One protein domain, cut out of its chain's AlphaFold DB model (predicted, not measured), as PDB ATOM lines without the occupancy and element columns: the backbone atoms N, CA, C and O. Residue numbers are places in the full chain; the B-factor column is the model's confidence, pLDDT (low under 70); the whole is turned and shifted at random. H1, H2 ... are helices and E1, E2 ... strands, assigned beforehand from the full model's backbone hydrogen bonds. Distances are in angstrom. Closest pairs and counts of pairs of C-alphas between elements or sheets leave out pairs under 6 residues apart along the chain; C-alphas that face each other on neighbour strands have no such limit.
ATOM      1  N   MET A  14       6.347  25.058  -0.481       93.94
ATOM      2  CA  MET A  14       5.665  26.340  -0.387       93.94
ATOM      3  C   MET A  14       4.175  26.138  -0.673       93.94
ATOM      4  O   MET A  14       3.802  25.314  -1.514       93.94
ATOM      5  N   TYR A  15       3.333  26.902   0.019       95.69
ATOM      6  CA  TYR A  15       1.879  26.785  -0.044       95.69
ATOM      7  C   TYR A  15       1.272  28.128  -0.450       95.69
ATOM      8  O   TYR A  15       1.551  29.153   0.166       95.69
ATOM      9  N   PHE A  16       0.420  28.123  -1.472       96.88
ATOM     10  CA  PHE A  16      -0.198  29.322  -2.035       96.88
ATOM     11  C   PHE A  16      -1.727  29.184  -1.952       96.88
ATOM     12  O   PHE A  16      -2.327  28.489  -2.780       96.88
ATOM     13  N   PRO A  17      -2.376  29.768  -0.926       96.62
ATOM     14  CA  PRO A  17      -3.827  29.717  -0.781       96.62
ATOM     15  C   PRO A  17      -4.511  30.655  -1.782       96.62
ATOM     16  O   PRO A  17      -4.295  31.869  -1.763       96.62
ATOM     17  N   HIS A  18      -5.377  30.106  -2.632       97.00
ATOM     18  CA  HIS A  18      -6.117  30.874  -3.626       97.00
ATOM     19  C   HIS A  18      -7.420  30.176  -4.030       97.00
ATOM     20  O   HIS A  18      -7.449  28.962  -4.217       97.00
ATOM     21  N   ALA A  19      -8.502  30.948  -4.185       94.12
ATOM     22  CA  ALA A  19      -9.802  30.470  -4.673       94.12
ATOM     23  C   ALA A  19     -10.335  29.195  -3.968       94.12
ATOM     24  O   ALA A  19     -10.879  28.298  -4.608       94.12
ATOM     25  N   GLY A  20     -10.157  29.100  -2.644       93.81
ATOM     26  CA  GLY A  20     -10.603  27.950  -1.846       93.81
ATOM     27  C   GLY A  20      -9.738  26.691  -1.993       93.81
ATOM     28  O   GLY A  20     -10.105  25.641  -1.477       93.81
ATOM     29  N   LYS A  21      -8.595  26.784  -2.681       94.62
ATOM     30  CA  LYS A  21      -7.606  25.715  -2.853       94.62
ATOM     31  C   LYS A  21      -6.260  26.135  -2.270       94.62
ATOM     32  O   LYS A  21      -5.985  27.321  -2.091       94.62
ATOM     33  N   ILE A  22      -5.398  25.153  -2.021       96.25
ATOM     34  CA  ILE A  22      -3.993  25.390  -1.685       96.25
ATOM     35  C   ILE A  22      -3.140  24.762  -2.774       96.25
ATOM     36  O   ILE A  22      -3.108  23.542  -2.930       96.25
ATOM     37  N   TYR A  23      -2.454  25.612  -3.527       96.69
ATOM     38  CA  TYR A  23      -1.455  25.186  -4.492       96.69
ATOM     39  C   TYR A  23      -0.151  24.911  -3.751       96.69
ATOM     40  O   TYR A  23       0.247  25.682  -2.877       96.69
ATOM     41  N   VAL A  24       0.510  23.806  -4.084       95.38
ATOM     42  CA  VAL A  24       1.724  23.358  -3.398       95.38
ATOM     43  C   VAL A  24       2.836  23.213  -4.422       95.38
ATOM     44  O   VAL A  24       2.636  22.584  -5.459       95.38
ATOM     45  N   ALA A  25       4.002  23.780  -4.131       95.25
ATOM     46  CA  ALA A  25       5.192  23.596  -4.950       95.25
ATOM     47  C   ALA A  25       6.427  23.367  -4.075       95.25
ATOM     48  O   ALA A  25       6.583  24.054  -3.065       95.25
ATOM     49  N   PRO A  26       7.333  22.456  -4.458       94.06
ATOM     50  CA  PRO A  26       8.624  22.345  -3.793       94.06
ATOM     51  C   PRO A  26       9.452  23.612  -4.044       94.06
ATOM     52  O   PRO A  26       9.328  24.232  -5.102       94.06
ATOM     53  N   GLU A  27      10.357  23.964  -3.129       92.19
ATOM     54  CA  GLU A  27      11.317  25.077  -3.311       92.19
ATOM     55  C   GLU A  27      12.081  24.985  -4.647       92.19
ATOM     56  O   GLU A  27      12.325  25.990  -5.324       92.19
ATOM     57  N   LEU A  28      12.351  23.751  -5.088       92.19
ATOM     58  CA  LEU A  28      12.979  23.413  -6.367       92.19
ATOM     59  C   LEU A  28      12.212  23.887  -7.614       92.19
ATOM     60  O   LEU A  28      12.793  23.866  -8.697       92.19
ATOM     61  N   ILE A  29      10.954  24.335  -7.522       93.38
ATOM     62  CA  ILE A  29      10.222  24.883  -8.680       93.38
ATOM     63  C   ILE A  29      10.997  26.026  -9.353       93.38
ATOM     64  O   ILE A  29      11.045  26.097 -10.579       93.38
ATOM     65  N   THR A  30      11.685  26.858  -8.567       91.75
ATOM     66  CA  THR A  30      12.529  27.955  -9.067       91.75
ATOM     67  C   THR A  30      13.693  27.447  -9.920       91.75
ATOM     68  O   THR A  30      13.988  28.022 -10.967       91.75
ATOM     69  N   HIS A  31      14.307  26.320  -9.536       91.00
ATOM     70  CA  HIS A  31      15.329  25.652 -10.338       91.00
ATOM     71  C   HIS A  31      14.754  25.183 -11.676       91.00
ATOM     72  O   HIS A  31      15.373  25.398 -12.713       91.00
ATOM     73  N   TYR A  32      13.564  24.580 -11.678       91.62
ATOM     74  CA  TYR A  32      12.932  24.134 -12.919       91.62
ATOM     75  C   TYR A  32      12.570  25.293 -13.850       91.62
ATOM     76  O   TYR A  32      12.783  25.178 -15.057       91.62
ATOM     77  N   ILE A  33      12.091  26.414 -13.305       93.44
ATOM     78  CA  ILE A  33      11.811  27.625 -14.087       93.44
ATOM     79  C   ILE A  33      13.105  28.144 -14.728       93.44
ATOM     80  O   ILE A  33      13.168  28.290 -15.945       93.44
ATOM     81  N   ASN A  34      14.155  28.352 -13.931       91.25
ATOM     82  CA  ASN A  34      15.379  29.015 -14.391       91.25
ATOM     83  C   ASN A  34      16.275  28.125 -15.264       91.25
ATOM     84  O   ASN A  34      16.880  28.604 -16.217       91.25
ATOM     85  N   ALA A  35      16.397  26.839 -14.930       91.88
ATOM     86  CA  ALA A  35      17.325  25.923 -15.593       91.88
ATOM     87  C   ALA A  35      16.677  25.166 -16.759       91.88
ATOM     88  O   ALA A  35      17.350  24.823 -17.726       91.88
ATOM     89  N   HIS A  36      15.370  24.906 -16.685       91.06
ATOM     90  CA  HIS A  36      14.669  24.063 -17.661       91.06
ATOM     91  C   HIS A  36      13.546  24.793 -18.390       91.06
ATOM     92  O   HIS A  36      12.783  24.156 -19.112       91.06
ATOM     93  N   ASN A  37      13.443  26.118 -18.222       92.50
ATOM     94  CA  ASN A  37      12.387  26.955 -18.800       92.50
ATOM     95  C   ASN A  37      10.979  26.417 -18.504       92.50
ATOM     96  O   ASN A  37      10.057  26.568 -19.309       92.50
ATOM     97  N   TYR A  38      10.813  25.752 -17.356       94.81
ATOM     98  CA  TYR A  38       9.504  25.290 -16.931       94.81
ATOM     99  C   TYR A  38       8.592  26.501 -16.736       94.81
ATOM    100  O   TYR A  38       8.915  27.418 -15.985       94.81
ATOM    101  N   ARG A  39       7.438  26.487 -17.401       96.88
ATOM    102  CA  ARG A  39       6.388  27.488 -17.229       96.88
ATOM    103  C   ARG A  39       5.284  26.879 -16.362       96.88
ATOM    104  O   ARG A  39       4.608  25.963 -16.841       96.88
ATOM    105  N   PRO A  40       5.091  27.347 -15.115       97.31
ATOM    106  CA  PRO A  40       3.988  26.884 -14.285       97.31
ATOM    107  C   PRO A  40       2.627  27.171 -14.944       97.31
ATOM    108  O   PRO A  40       2.524  28.118 -15.731       97.31
ATOM    109  N   PRO A  41       1.578  26.391 -14.629       97.25
ATOM    110  CA  PRO A  41       0.219  26.663 -15.093       97.25
ATOM    111  C   PRO A  41      -0.264  28.058 -14.677       97.25
ATOM    112  O   PRO A  41       0.046  28.517 -13.580       97.25
ATOM    113  N   ASP A  42      -1.088  28.701 -15.508       97.94
ATOM    114  CA  ASP A  42      -1.566  30.069 -15.249       97.94
ATOM    115  C   ASP A  42      -2.342  30.186 -13.922       97.94
ATOM    116  O   ASP A  42      -2.220  31.183 -13.215       97.94
ATOM    117  N   GLU A  43      -3.081  29.144 -13.521       97.25
ATOM    118  CA  GLU A  43      -3.772  29.114 -12.223       97.25
ATOM    119  C   GLU A  43      -2.812  29.117 -11.021       97.25
ATOM    120  O   GLU A  43      -3.119  29.702  -9.984       97.25
ATOM    121  N   PHE A  44      -1.631  28.507 -11.166       97.31
ATOM    122  CA  PHE A  44      -0.601  28.525 -10.134       97.31
ATOM    123  C   PHE A  44       0.021  29.917 -10.038       97.31
ATOM    124  O   PHE A  44       0.208  30.430  -8.939       97.31
ATOM    125  N   LEU A  45       0.293  30.552 -11.182       97.81
ATOM    126  CA  LEU A  45       0.801  31.925 -11.226       97.81
ATOM    127  C   LEU A  45      -0.186  32.901 -10.570       97.81
ATOM    128  O   LEU A  45       0.218  33.690  -9.722       97.81
ATOM    129  N   ALA A  46      -1.485  32.773 -10.858       98.12
ATOM    130  CA  ALA A  46      -2.525  33.565 -10.201       98.12
ATOM    131  C   ALA A  46      -2.555  33.354  -8.675       98.12
ATOM    132  O   ALA A  46      -2.755  34.304  -7.915       98.12
ATOM    133  N   ALA A  47      -2.325  32.121  -8.210       97.88
ATOM    134  CA  ALA A  47      -2.229  31.827  -6.786       97.88
ATOM    135  C   ALA A  47      -0.989  32.456  -6.134       97.88
ATOM    136  O   ALA A  47      -1.095  32.963  -5.017       97.88
ATOM    137  N   VAL A  48       0.160  32.452  -6.820       96.88
ATOM    138  CA  VAL A  48       1.393  33.117  -6.369       96.88
ATOM    139  C   VAL A  48       1.184  34.629  -6.270       96.88
ATOM    140  O   VAL A  48       1.461  35.199  -5.218       96.88
ATOM    141  N   ASP A  49       0.626  35.259  -7.307       97.62
ATOM    142  CA  ASP A  49       0.381  36.708  -7.347       97.62
ATOM    143  C   ASP A  49      -0.612  37.167  -6.269       97.62
ATOM    144  O   ASP A  49      -0.478  38.247  -5.695       97.62
ATOM    145  N   ALA A  50      -1.611  36.341  -5.956       96.88
ATOM    146  CA  ALA A  50      -2.600  36.629  -4.919       96.88
ATOM    147  C   ALA A  50      -2.138  36.267  -3.494       96.88
ATOM    148  O   ALA A  50      -2.880  36.515  -2.527       96.88
ATOM    149  N   CYS A  51      -0.968  35.638  -3.345       97.31
ATOM    150  CA  CYS A  51      -0.466  35.163  -2.063       97.31
ATOM    151  C   CYS A  51       0.077  36.341  -1.231       97.31
ATOM    152  O   CYS A  51       0.998  37.030  -1.671       97.31
ATOM    153  N   PRO A  52      -0.450  36.591  -0.017       96.69
ATOM    154  CA  PRO A  52       0.109  37.598   0.876       96.69
ATOM    155  C   PRO A  52       1.529  37.216   1.313       96.69
ATOM    156  O   PRO A  52       1.898  36.040   1.227       96.69
ATOM    157  N   PRO A  53       2.307  38.156   1.881       96.56
ATOM    158  CA  PRO A  53       3.622  37.849   2.431       96.56
ATOM    159  C   PRO A  53       3.571  36.627   3.353       96.56
ATOM    160  O   PRO A  53       2.774  36.583   4.300       96.56
ATOM    161  N   MET A  54       4.401  35.623   3.066       91.88
ATOM    162  CA  MET A  54       4.428  34.384   3.841       91.88
ATOM    163  C   MET A  54       4.692  34.679   5.324       91.88
ATOM    164  O   MET A  54       5.371  35.641   5.678       91.88
ATOM    165  N   HIS A  55       4.109  33.859   6.200       90.12
ATOM    166  CA  HIS A  55       4.103  34.026   7.664       90.12
ATOM    167  C   HIS A  55       3.321  35.234   8.218       90.12
ATOM    168  O   HIS A  55       3.122  35.297   9.437       90.12
ATOM    169  N   SER A  56       2.806  36.137   7.375       96.56
ATOM    170  CA  SER A  56       1.901  37.206   7.816       96.56
ATOM    171  C   SER A  56       0.577  36.661   8.368       96.56
ATOM    172  O   SER A  56       0.181  35.519   8.113       96.56
ATOM    173  N   MET A  57      -0.144  37.488   9.129       96.62
ATOM    174  CA  MET A  57      -1.481  37.125   9.612       96.62
ATOM    175  C   MET A  57      -2.489  36.971   8.470       96.62
ATOM    176  O   MET A  57      -3.312  36.062   8.511       96.62
ATOM    177  N   GLU A  58      -2.391  37.799   7.427       97.12
ATOM    178  CA  GLU A  58      -3.244  37.682   6.242       97.12
ATOM    179  C   GLU A  58      -3.026  36.341   5.527       97.12
ATOM    180  O   GLU A  58      -3.988  35.651   5.191       97.12
ATOM    181  N   TYR A  59      -1.765  35.927   5.374       96.12
ATOM    182  CA  TYR A  59      -1.415  34.624   4.815       96.12
ATOM    183  C   TYR A  59      -2.024  33.473   5.629       96.12
ATOM    184  O   TYR A  59      -2.657  32.580   5.066       96.12
ATOM    185  N   LYS A  60      -1.910  33.520   6.964       94.75
ATOM    186  CA  LYS A  60      -2.510  32.512   7.857       94.75
ATOM    187  C   LYS A  60      -4.037  32.477   7.736       94.75
ATOM    188  O   LYS A  60      -4.606  31.393   7.659       94.75
ATOM    189  N   HIS A  61      -4.702  33.634   7.669       95.12
ATOM    190  CA  HIS A  61      -6.151  33.696   7.454       95.12
ATOM    191  C   HIS A  61      -6.561  33.087   6.108       95.12
ATOM    192  O   HIS A  61      -7.504  32.296   6.074       95.12
ATOM    193  N   LYS A  62      -5.839  33.383   5.016       96.00
ATOM    194  CA  LYS A  62      -6.114  32.776   3.703       96.00
ATOM    195  C   LYS A  62      -5.868  31.268   3.682       96.00
ATOM    196  O   LYS A  62      -6.627  30.541   3.044       96.00
ATOM    197  N   LEU A  63      -4.844  30.777   4.383       94.69
ATOM    198  CA  LEU A  63      -4.640  29.335   4.541       94.69
ATOM    199  C   LEU A  63      -5.849  28.686   5.216       94.69
ATOM    200  O   LEU A  63      -6.379  27.711   4.691       94.69
ATOM    201  N   LEU A  64      -6.327  29.245   6.330       93.94
ATOM    202  CA  LEU A  64      -7.493  28.716   7.043       93.94
ATOM    203  C   LEU A  64      -8.767  28.754   6.186       93.94
ATOM    204  O   LEU A  64      -9.520  27.783   6.173       93.94
ATOM    205  N   SER A  65      -8.989  29.821   5.406       94.75
ATOM    206  CA  SER A  65     -10.146  29.895   4.501       94.75
ATOM    207  C   SER A  65     -10.092  28.878   3.355       94.75
ATOM    208  O   SER A  65     -11.120  28.594   2.749       94.75
ATOM    209  N   CYS A  66      -8.911  28.328   3.055       94.56
ATOM    210  CA  CYS A  66      -8.702  27.288   2.043       94.56
ATOM    211  C   CYS A  66      -8.506  25.894   2.664       94.56
ATOM    212  O   CYS A  66      -7.873  25.033   2.057       94.56
ATOM    213  N   MET A  67      -9.021  25.669   3.880       88.81
ATOM    214  CA  MET A  67      -8.919  24.402   4.619       88.81
ATOM    215  C   MET A  67      -7.482  23.987   4.999       88.81
ATOM    216  O   MET A  67      -7.216  22.817   5.273       88.81
ATOM    217  N   GLY A  68      -6.546  24.937   5.069       84.94
ATOM    218  CA  GLY A  68      -5.124  24.695   5.333       84.94
ATOM    219  C   GLY A  68      -4.784  24.162   6.722       84.94
ATOM    220  O   GLY A  68      -3.661  23.719   6.934       84.94
ATOM    221  N   GLN A  69      -5.737  24.133   7.655       83.75
ATOM    222  CA  GLN A  69      -5.571  23.485   8.958       83.75
ATOM    223  C   GLN A  69      -5.230  21.992   8.849       83.75
ATOM    224  O   GLN A  69      -4.583  21.466   9.745       83.75
ATOM    225  N   ILE A  70      -5.589  21.323   7.745       82.94
ATOM    226  CA  ILE A  70      -5.209  19.922   7.484       82.94
ATOM    227  C   ILE A  70      -3.688  19.726   7.374       82.94
ATOM    228  O   ILE A  70      -3.184  18.623   7.556       82.94
ATOM    229  N   LEU A  71      -2.943  20.793   7.073       81.62
ATOM    230  CA  LEU A  71      -1.486  20.754   6.951       81.62
ATOM    231  C   LEU A  71      -0.784  20.806   8.315       81.62
ATOM    232  O   LEU A  71       0.423  20.574   8.397       81.62
ATOM    233  N   TRP A  72      -1.513  21.125   9.387       78.69
ATOM    234  CA  TRP A  72      -0.970  21.131  10.735       78.69
ATOM    235  C   TRP A  72      -0.900  19.700  11.267       78.69
ATOM    236  O   TRP A  72      -1.925  19.045  11.429       78.69
TER     237      TRP A  72
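Overview. This is residues 14 to 72 of the 83 residues of an uncharacterized protein of Planctomycetaceae bacterium (UniProt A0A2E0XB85). A hairpin of two antiparallel strands, E1 and E2, forms the middle, with helix H2 packed on one side of it and helix H3 on the other, both mainly by E1. Helix H1 lies well away from H2 and H3 at one end of the length, while the short helix H4 lies near H3 and the first part of E2. The printed part has 59 residues with two named strands and four named helices, in the order E1, E2, H1, H2, H3, H4; the class is mixed, helices and strands. The whole is only just compact, close to loose, with a radius of gyration of the C-alphas of 12.0 A, and is elongated, spanning 34 by 20 by 19 A.

Along the chain. The printed part begins with E1, residues 14 to 18, whose C-alpha 14 is at (5.665, 26.340, -0.387). E2, residues 21 to 26, is the longest strand, 16.6 A from first to last C-alpha; E1 measures 13.0 A. H1 takes residues 29 to 36, 10.1 A, and its C-alpha 36 is at (14.669, 24.063, -17.661). H2 follows with residues 42 to 49, 10.5 A. H3, residues 57 to 65, is the longest helix, 12.4 A. H4, residues 68 to 71, measures 5.6 A and ends with C-alpha 71 at (-1.486, 20.754, 6.951).

Arrangement. E1 and E2 form an antiparallel hairpin, with 158 degrees between their directions. N 14 and O 25, 2.8 A apart, and N 18 and O 21, 2.9 A apart, are within hydrogen-bond range. The closest C-alphas of E1 and H2 are those of His 18 and Ala 47, 5.1 A apart; for E2 and H2 they are those of Tyr 23 and Phe 44, 6.6 A apart. The closest C-alphas of E1 and H3 are those of Pro 17 and Leu 63, 5.4 A apart. H2 and H3 are apart, and H1 is apart from E1, H2, H3 and H4. H3 and H4 are close but not clearly touching, with the C-alphas of Leu 63 and Gln 69 the closest at 7.4 A. The closest C-alphas of E2 and H4 are those of Ile 22 and Gly 68, 7.1 A apart. In H1, H2 and H3 every O i to N i+4 pair is within hydrogen-bond range; H4 is too short for such a pair.

Size, cuts and confidence. The two C-alphas farthest apart are those of His 36 and Met 57, at 34.3 A. The printed part has no cut. The link from H2 to H3, 7 residues, is short, the other links are tight, and none is long. The mean pLDDT of the printed part is 93.9, and no printed residue is under 70; H4 has a mean of 83.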